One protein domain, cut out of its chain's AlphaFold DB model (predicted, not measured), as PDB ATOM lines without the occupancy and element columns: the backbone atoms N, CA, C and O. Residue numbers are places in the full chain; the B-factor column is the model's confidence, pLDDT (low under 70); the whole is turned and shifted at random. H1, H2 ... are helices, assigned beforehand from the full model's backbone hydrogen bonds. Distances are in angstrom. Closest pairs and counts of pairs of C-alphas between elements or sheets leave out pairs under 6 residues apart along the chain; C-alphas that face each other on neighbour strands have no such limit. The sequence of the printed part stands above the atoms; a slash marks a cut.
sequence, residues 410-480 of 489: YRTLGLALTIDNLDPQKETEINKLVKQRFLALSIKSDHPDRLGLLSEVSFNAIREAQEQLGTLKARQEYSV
ATOM      1  N   TYR A 410     107.396 148.451 160.872       84.31
ATOM      2  CA  TYR A 410     106.785 149.529 160.081       84.31
ATOM      3  C   TYR A 410     106.486 149.031 158.667       84.31
ATOM      4  O   TYR A 410     105.376 149.226 158.168       84.31
ATOM      5  N   ARG A 411     107.422 148.292 158.057       82.19
ATOM      6  CA  ARG A 411     107.215 147.650 156.750       82.19
ATOM      7  C   ARG A 411     106.079 146.621 156.778       82.19
ATOM      8  O   ARG A 411     105.272 146.621 155.851       82.19
ATOM      9  N   THR A 412     105.973 145.799 157.823       82.38
ATOM     10  CA  THR A 412     104.907 144.789 157.978       82.38
ATOM     11  C   THR A 412     103.514 145.418 157.984       82.38
ATOM     12  O   THR A 412     102.597 144.872 157.378       82.38
ATOM     13  N   LEU A 413     103.354 146.601 158.588       84.31
ATOM     14  CA  LEU A 413     102.099 147.363 158.551       84.31
ATOM     15  C   LEU A 413     101.960 148.280 157.318       84.31
ATOM     16  O   LEU A 413     100.961 148.989 157.185       84.31
ATOM     17  N   GLY A 414     102.936 148.287 156.405       81.19
ATOM     18  CA  GLY A 414     102.949 149.169 155.234       81.19
ATOM     19  C   GLY A 414     103.048 150.657 155.593       81.19
ATOM     20  O   GLY A 414     102.449 151.499 154.921       81.19
ATOM     21  N   LEU A 415     103.757 150.976 156.677       84.38
ATOM     22  CA  LEU A 415     104.008 152.326 157.175       84.38
ATOM     23  C   LEU A 415     105.449 152.754 156.877       84.38
ATOM     24  O   LEU A 415     106.372 151.942 156.876       84.38
ATOM     25  N   ALA A 416     105.648 154.051 156.642       82.00
ATOM     26  CA  ALA A 416     106.981 154.635 156.556       82.00
ATOM     27  C   ALA A 416     107.491 154.973 157.963       82.00
ATOM     28  O   ALA A 416     106.735 155.527 158.761       82.00
ATOM     29  N   LEU A 417     108.762 154.667 158.239       79.75
ATOM     30  CA  LEU A 417     109.452 155.110 159.448       79.75
ATOM     31  C   LEU A 417     109.923 156.557 159.265       79.75
ATOM     32  O   LEU A 417     110.800 156.844 158.451       79.75
ATOM     33  N   THR A 418     109.341 157.466 160.033       80.19
ATOM     34  CA  THR A 418     109.632 158.896 160.060       80.19
ATOM     35  C   THR A 418     109.761 159.377 161.506       80.19
ATOM     36  O   THR A 418     109.267 158.749 162.443       80.19
ATOM     37  N   ILE A 419     110.427 160.519 161.708       74.56
ATOM     38  CA  ILE A 419     110.576 161.144 163.039       74.56
ATOM     39  C   ILE A 419     109.208 161.448 163.662       74.56
ATOM     40  O   ILE A 419     109.036 161.313 164.871       74.56
ATOM     41  N   ASP A 420     108.217 161.736 162.820       76.75
ATOM     42  CA  ASP A 420     106.830 161.949 163.221       76.75
ATOM     43  C   ASP A 420     106.234 160.754 163.977       76.75
ATOM     44  O   ASP A 420     105.389 160.952 164.844       76.75
ATOM     45  N   ASN A 421     106.689 159.517 163.723       81.62
ATOM     46  CA  ASN A 421     106.210 158.337 164.450       81.62
ATOM     47  C   ASN A 421     106.529 158.356 165.948       81.62
ATOM     48  O   ASN A 421     105.888 157.619 166.704       81.62
ATOM     49  N   LEU A 422     107.493 159.175 166.368       81.81
ATOM     50  CA  LEU A 422     107.913 159.335 167.759       81.81
ATOM     51  C   LEU A 422     107.459 160.666 168.373       81.81
ATOM     52  O   LEU A 422     107.801 160.936 169.524       81.81
ATOM     53  N   ASP A 423     106.705 161.479 167.628       79.06
ATOM     54  CA  ASP A 423     106.204 162.776 168.078       79.06
ATOM     55  C   ASP A 423     104.972 162.600 168.990       79.06
ATOM     56  O   ASP A 423     103.936 162.096 168.533       79.06
ATOM     57  N   PRO A 424     105.030 163.033 170.268       84.88
ATOM     58  CA  PRO A 424     103.883 162.991 171.170       84.88
ATOM     59  C   PRO A 424     102.660 163.755 170.650       84.88
ATOM     60  O   PRO A 424     101.532 163.364 170.938       84.88
ATOM     61  N   GLN A 425     102.852 164.812 169.852       84.12
ATOM     62  CA  GLN A 425     101.738 165.595 169.306       84.12
ATOM     63  C   GLN A 425     100.959 164.839 168.221       84.12
ATOM     64  O   GLN A 425      99.784 165.126 167.995       84.12
ATOM     65  N   LYS A 426     101.588 163.846 167.580       83.50
ATOM     66  CA  LYS A 426     100.992 163.017 166.521       83.50
ATOM     67  C   LYS A 426     100.558 161.637 167.017       83.50
ATOM     68  O   LYS A 426     100.087 160.821 166.224       83.50
ATOM     69  N   GLU A 427     100.673 161.358 168.318       84.38
ATOM     70  CA  GLU A 427     100.393 160.037 168.890       84.38
ATOM     71  C   GLU A 427      99.010 159.509 168.496       84.38
ATOM     72  O   GLU A 427      98.890 158.391 167.995       84.38
ATOM     73  N   THR A 428      97.967 160.317 168.686       84.25
ATOM     74  CA  THR A 428      96.580 159.910 168.435       84.25
ATOM     75  C   THR A 428      96.343 159.567 166.963       84.25
ATOM     76  O   THR A 428      95.669 158.584 166.650       84.25
ATOM     77  N   GLU A 429      96.920 160.355 166.054       88.94
ATOM     78  CA  GLU A 429      96.826 160.140 164.608       88.94
ATOM     79  C   GLU A 429      97.549 158.854 164.195       88.94
ATOM     80  O   GLU A 429      96.995 158.019 163.477       88.94
ATOM     81  N   ILE A 430      98.758 158.645 164.711       87.88
ATOM     82  CA  ILE A 430      99.611 157.518 164.328       87.88
ATOM     83  C   ILE A 430      99.116 156.211 164.947       87.88
ATOM     84  O   ILE A 430      99.081 155.197 164.254       87.88
ATOM     85  N   ASN A 431      98.634 156.218 166.194       89.88
ATOM     86  CA  ASN A 431      97.987 155.051 166.809       89.88
ATOM     87  C   ASN A 431      96.752 154.625 165.995       89.88
ATOM     88  O   ASN A 431      96.531 153.433 165.759       89.88
ATOM     89  N   LYS A 432      95.959 155.599 165.522       89.75
ATOM     90  CA  LYS A 432      94.798 155.343 164.659       89.75
ATOM     91  C   LYS A 432      95.222 154.757 163.313       89.75
ATOM     92  O   LYS A 432      94.611 153.788 162.867       89.75
ATOM     93  N   LEU A 433      96.271 155.298 162.695       87.69
ATOM     94  CA  LEU A 433      96.803 154.817 161.420       87.69
ATOM     95  C   LEU A 433      97.353 153.384 161.525       87.69
ATOM     96  O   LEU A 433      97.035 152.542 160.689       87.69
ATOM     97  N   VAL A 434      98.115 153.090 162.582       89.06
ATOM     98  CA  VAL A 434      98.642 151.754 162.907       89.06
ATOM     99  C   VAL A 434      97.494 150.750 163.058       89.06
ATOM    100  O   VAL A 434      97.457 149.746 162.348       89.06
ATOM    101  N   LYS A 435      96.468 151.092 163.850       88.69
ATOM    102  CA  LYS A 435      95.264 150.260 164.015       88.69
ATOM    103  C   LYS A 435      94.502 150.043 162.701       88.69
ATOM    104  O   LYS A 435      94.029 148.940 162.444       88.69
ATOM    105  N   GLN A 436      94.378 151.069 161.858       87.81
ATOM    106  CA  GLN A 436      93.726 150.950 160.547       87.81
ATOM    107  C   GLN A 436      94.489 150.009 159.609       87.81
ATOM    108  O   GLN A 436      93.867 149.184 158.939       87.81
ATOM    109  N   ARG A 437      95.825 150.098 159.577       85.00
ATOM    110  CA  ARG A 437      96.668 149.196 158.782       85.00
ATOM    111  C   ARG A 437      96.595 147.762 159.282       85.00
ATOM    112  O   ARG A 437      96.413 146.864 158.466       85.00
ATOM    113  N   PHE A 438      96.643 147.563 160.598       86.06
ATOM    114  CA  PHE A 438      96.444 146.255 161.212       86.06
ATOM    115  C   PHE A 438      95.101 145.640 160.814       86.06
ATOM    116  O   PHE A 438      95.079 144.503 160.360       86.06
ATOM    117  N   LEU A 439      93.991 146.381 160.911       82.44
ATOM    118  CA  LEU A 439      92.668 145.866 160.537       82.44
ATOM    119  C   LEU A 439      92.576 145.538 159.039       82.44
ATOM    120  O   LEU A 439      92.072 144.478 158.676       82.44
ATOM    121  N   ALA A 440      93.095 146.409 158.172       81.50
ATOM    122  CA  ALA A 440      93.090 146.179 156.728       81.50
ATOM    123  C   ALA A 440      93.907 144.936 156.336       81.50
ATOM    124  O   ALA A 440      93.471 144.156 155.490       81.50
ATOM    125  N   LEU A 441      95.067 144.735 156.966       77.00
ATOM    126  CA  LEU A 441      95.899 143.552 156.757       77.00
ATOM    127  C   LEU A 441      95.277 142.312 157.400       77.00
ATOM    128  O   LEU A 441      95.222 141.281 156.757       77.00
ATOM    129  N   SER A 442      94.687 142.410 158.587       72.25
ATOM    130  CA  SER A 442      94.002 141.290 159.251       72.25
ATOM    131  C   SER A 442      92.842 140.726 158.424       72.25
ATOM    132  O   SER A 442      92.602 139.523 158.428       72.25
ATOM    133  N   ILE A 443      92.135 141.592 157.690       69.38
ATOM    134  CA  ILE A 443      91.051 141.194 156.783       69.38
ATOM    135  C   ILE A 443      91.602 140.607 155.472       69.38
ATOM    136  O   ILE A 443      90.988 139.704 154.910       69.38
ATOM    137  N   LYS A 444      92.736 141.121 154.977       65.88
ATOM    138  CA  LYS A 444      93.334 140.745 153.683       65.88
ATOM    139  C   LYS A 444      94.273 139.534 153.757       65.88
ATOM    140  O   LYS A 444      94.430 138.838 152.764       65.88
ATOM    141  N   SER A 445      94.915 139.310 154.898       56.44
ATOM    142  CA  SER A 445      95.929 138.275 155.143       56.44
ATOM    143  C   SER A 445      95.328 136.964 155.660       56.44
ATOM    144  O   SER A 445      96.040 136.194 156.295       56.44
ATOM    145  N   ASP A 446      94.033 136.745 155.408       57.91
ATOM    146  CA  ASP A 446      93.253 135.576 155.812       57.91
ATOM    147  C   ASP A 446      93.433 135.196 157.289       57.91
ATOM    148  O   ASP A 446      94.208 134.313 157.635       57.91
ATOM    149  N   HIS A 447      92.697 135.868 158.180       57.91
ATOM    150  CA  HIS A 447      92.654 135.572 159.620       57.91
ATOM    151  C   HIS A 447      92.636 134.050 159.908       57.91
ATOM    152  O   HIS A 447      91.912 133.334 159.211       57.91
ATOM    153  N   PRO A 448      93.373 133.538 160.915       57.66
ATOM    154  CA  PRO A 448      93.501 132.097 161.189       57.66
ATOM    155  C   PRO A 448      92.158 131.363 161.331       57.66
ATOM    156  O   PRO A 448      92.027 130.228 160.877       57.66
ATOM    157  N   ASP A 449      91.124 132.050 161.822       57.59
ATOM    158  CA  ASP A 449      89.748 131.529 161.901       57.59
ATOM    159  C   ASP A 449      89.083 131.244 160.534       57.59
ATOM    160  O   ASP A 449      88.040 130.594 160.486       57.59
ATOM    161  N   ARG A 450      89.636 131.735 159.415       54.66
ATOM    162  CA  ARG A 450      89.091 131.538 158.058       54.66
ATOM    163  C   ARG A 450      89.770 130.430 157.252       54.66
ATOM    164  O   ARG A 450      89.082 129.822 156.437       54.66
ATOM    165  N   LEU A 451      91.075 130.185 157.415       46.47
ATOM    166  CA  LEU A 451      91.841 129.281 156.530       46.47
ATOM    167  C   LEU A 451      92.834 128.337 157.242       46.47
ATOM    168  O   LEU A 451      93.511 127.558 156.569       46.47
ATOM    169  N   GLY A 452      92.901 128.329 158.578       48.81
ATOM    170  CA  GLY A 452      93.752 127.398 159.333       48.81
ATOM    171  C   GLY A 452      95.256 127.739 159.342       48.81
ATOM    172  O   GLY A 452      95.677 128.834 158.979       48.81
ATOM    173  N   LEU A 453      96.074 126.775 159.791       44.34
ATOM    174  CA  LEU A 453      97.458 126.934 160.294       44.34
ATOM    175  C   LEU A 453      98.456 127.684 159.385       44.34
ATOM    176  O   LEU A 453      99.379 128.322 159.889       44.34
ATOM    177  N   LEU A 454      98.295 127.648 158.058       41.78
ATOM    178  CA  LEU A 454      99.218 128.322 157.129       41.78
ATOM    179  C   LEU A 454      99.108 129.855 157.174       41.78
ATOM    180  O   LEU A 454     100.069 130.535 156.816       41.78
ATOM    181  N   SER A 455      97.984 130.406 157.651       52.22
ATOM    182  CA  SER A 455      97.807 131.858 157.782       52.22
ATOM    183  C   SER A 455      98.216 132.411 159.153       52.22
ATOM    184  O   SER A 455      98.394 133.623 159.310       52.22
ATOM    185  N   GLU A 456      98.459 131.535 160.135       55.25
ATOM    186  CA  GLU A 456      98.804 131.915 161.507       55.25
ATOM    187  C   GLU A 456     100.205 132.542 161.595       55.25
ATOM    188  O   GLU A 456     100.408 133.527 162.304       55.25
ATOM    189  N   VAL A 457     101.166 132.056 160.799       54.72
ATOM    190  CA  VAL A 457     102.538 132.599 160.745       54.72
ATOM    191  C   VAL A 457     102.557 134.017 160.162       54.72
ATOM    192  O   VAL A 457     103.195 134.912 160.720       54.72
ATOM    193  N   SER A 458     101.813 134.257 159.078       61.09
ATOM    194  CA  SER A 458     101.674 135.593 158.486       61.09
ATOM    195  C   SER A 458     100.887 136.551 159.382       61.09
ATOM    196  O   SER A 458     101.228 137.732 159.470       61.09
ATOM    197  N   PHE A 459      99.865 136.054 160.084       72.12
ATOM    198  CA  PHE A 459      99.044 136.859 160.986       72.12
ATOM    199  C   PHE A 459      99.785 137.230 162.280       72.12
ATOM    200  O   PHE A 459      99.688 138.368 162.743       72.12
ATOM    201  N   ASN A 460     100.604 136.324 162.824       76.56
ATOM    202  CA  ASN A 460     101.411 136.578 164.020       76.56
ATOM    203  C   ASN A 460     102.429 137.710 163.812       76.56
ATOM    204  O   ASN A 460     102.600 138.534 164.707       76.56
ATOM    205  N   ALA A 461     103.032 137.823 162.622       77.38
ATOM    206  CA  ALA A 461     103.920 138.940 162.288       77.38
ATOM    207  C   ALA A 461     103.182 140.294 162.256       77.38
ATOM    208  O   ALA A 461     103.717 141.312 162.699       77.38
ATOM    209  N   ILE A 462     101.936 140.312 161.766       81.62
ATOM    210  CA  ILE A 462     101.073 141.505 161.749       81.62
ATOM    211  C   ILE A 462     100.648 141.886 163.177       81.62
ATOM    212  O   ILE A 462     100.626 143.072 163.517       81.62
ATOM    213  N   ARG A 463     100.368 140.892 164.033       83.88
ATOM    214  CA  ARG A 463     100.039 141.094 165.451       83.88
ATOM    215  C   ARG A 463     101.227 141.642 166.244       83.88
ATOM    216  O   ARG A 463     101.067 142.652 166.921       83.88
ATOM    217  N   GLU A 464     102.415 141.048 166.110       85.19
ATOM    218  CA  GLU A 464     103.633 141.537 166.779       85.19
ATOM    219  C   GLU A 464     103.960 142.973 166.334       85.19
ATOM    220  O   GLU A 464     104.270 143.828 167.163       85.19
ATOM    221  N   ALA A 465     103.796 143.289 165.044       86.06
ATOM    222  CA  ALA A 465     103.988 144.649 164.548       86.06
ATOM    223  C   ALA A 465     102.987 145.653 165.156       86.06
ATOM    224  O   ALA A 465     103.366 146.776 165.488       86.06
ATOM    225  N   GLN A 466     101.724 145.258 165.348       89.88
ATOM    226  CA  GLN A 466     100.722 146.087 166.022       89.88
ATOM    227  C   GLN A 466     101.044 146.299 167.508       89.88
ATOM    228  O   GLN A 466     100.808 147.389 168.023       89.88
ATOM    229  N   GLU A 467     101.581 145.297 168.202       89.12
ATOM    230  CA  GLU A 467     101.969 145.414 169.613       89.12
ATOM    231  C   GLU A 467     103.155 146.370 169.793       89.12
ATOM    232  O   GLU A 467     103.101 147.278 170.624       89.12
ATOM    233  N   GLN A 468     104.191 146.226 168.962       88.00
ATOM    234  CA  GLN A 468     105.408 147.042 169.038       88.00
ATOM    235  C   GLN A 468     105.204 148.477 168.531       88.00
ATOM    236  O   GLN A 468     105.902 149.392 168.964       88.00
ATOM    237  N   LEU A 469     104.233 148.706 167.638       88.31
ATOM    238  CA  LEU A 469     103.963 150.032 167.073       88.31
ATOM    239  C   LEU A 469     102.677 150.689 167.580       88.31
ATOM    240  O   LEU A 469     102.422 151.846 167.248       88.31
ATOM    241  N   GLY A 470     101.860 149.988 168.366       84.75
ATOM    242  CA  GLY A 470     100.496 150.402 168.710       84.75
ATOM    243  C   GLY A 470     100.392 151.607 169.645       84.75
ATOM    244  O   GLY A 470      99.338 152.239 169.699       84.75
ATOM    245  N   THR A 471     101.472 151.953 170.352       89.12
ATOM    246  CA  THR A 471     101.531 153.092 171.283       89.12
ATOM    247  C   THR A 471     102.804 153.904 171.077       89.12
ATOM    248  O   THR A 471     103.802 153.384 170.574       89.12
ATOM    249  N   LEU A 472     102.799 155.178 171.484       83.06
ATOM    250  CA  LEU A 472     103.990 156.028 171.395       83.06
ATOM    251  C   LEU A 472     105.168 155.446 172.182       83.06
ATOM    252  O   LEU A 472     106.284 155.401 171.671       83.06
ATOM    253  N   LYS A 473     104.903 154.956 173.397       84.25
ATOM    254  CA  LYS A 473     105.914 154.337 174.260       84.25
ATOM    255  C   LYS A 473     106.556 153.118 173.592       84.25
ATOM    256  O   LYS A 473     107.777 153.051 173.522       84.25
ATOM    257  N   ALA A 474     105.748 152.210 173.041       84.25
ATOM    258  CA  ALA A 474     106.259 151.031 172.343       84.25
ATOM    259  C   ALA A 474     107.088 151.416 171.102       84.25
ATOM    260  O   ALA A 474     108.180 150.891 170.907       84.25
ATOM    261  N   ARG A 475     106.651 152.421 170.323       87.44
ATOM    262  CA  ARG A 475     107.424 152.933 169.173       87.44
ATOM    263  C   ARG A 475     108.761 153.547 169.580       87.44
ATOM    264  O   ARG A 475     109.751 153.361 168.872       87.44
ATOM    265  N   GLN A 476     108.799 154.275 170.695       80.94
ATOM    266  CA  GLN A 476     110.029 154.851 171.240       80.94
ATOM    267  C   GLN A 476     110.983 153.762 171.736       80.94
ATOM    268  O   GLN A 476     112.160 153.797 171.394       80.94
ATOM    269  N   GLU A 477     110.483 152.765 172.469       79.19
ATOM    270  CA  GLU A 477     111.273 151.612 172.924       79.19
ATOM    271  C   GLU A 477     111.809 150.783 171.751       79.19
ATOM    272  O   GLU A 477     112.955 150.344 171.774       79.19
ATOM    273  N   TYR A 478     111.011 150.636 170.695       79.06
ATOM    274  CA  TYR A 478     111.396 149.943 169.473       79.06
ATOM    275  C   TYR A 478     112.440 150.714 168.644       79.06
ATOM    276  O   TYR A 478     113.352 150.114 168.076       79.06
ATOM    277  N   SER A 479     112.327 152.047 168.580       69.75
ATOM    278  CA  SER A 479     113.180 152.896 167.731       69.75
ATOM    279  C   SER A 479     114.461 153.380 168.421       69.75
ATOM    280  O   SER A 479     115.388 153.828 167.743       69.75
ATOM    281  N   VAL A 480     114.540 153.306 169.753       60.88
ATOM    282  CA  VAL A 480     115.739 153.637 170.532       60.88
ATOM    283  C   VAL A 480     116.521 152.355 170.819       60.88
ATOM    284  O   VAL A 480     116.294 151.665 171.810       60.88
TER     285      VAL A 480
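What this domain is: This is residues 410 to 480 of the 489 residues of an uncharacterized protein of Tremella mesenterica (UniProt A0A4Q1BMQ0). Two long helices, H2 and H4, run side by side in opposite directions, with short H3 at the turn between them and H1 and H5 together at the other end. The printed part has 71 residues with five named helices, H1 to H5 in order, and is all helix. It is compact, radius of gyration of the C-alphas 12.8 A, and spans 40 by 20 by 16 A.

Where its parts are: Find C-alpha 419 at (110.576, 161.144, 163.039), where H1, residues 419 to 422, begins. H2, residues 424 to 444, runs 30.2 A, with a kink of 25 degrees near residue 431. H3 is residues 448 to 451. H4, residues 453 to 469, runs 24.9 A. H5, residues 472 to 479, ends at C-alpha 479, (113.180, 152.896, 167.731).

How they stand to each other: H1 touches H5; look at their closest C-alphas, Leu 422 and Gln 476, 6.1 A apart. H2 touches H4, closest at C-alphas 438 and 466, 6.4 A, with a shallow tilt of 6 degrees, opposite ways. H3 touches residues 454 to 459 of H4 alone, closest at C-alphas 448 and 456, 5.3 A. O i to N i+4 pairs are within hydrogen-bond range throughout H5, for 15 of 17 in H2 and 10 of 13 in H4.

The domain as a whole: The farthest C-alphas, Gln 425 and Gly 452, are 40.3 A apart. The printed part has no cut; pLDDT is under 70 at residues 443 to 458 and 479 to 480.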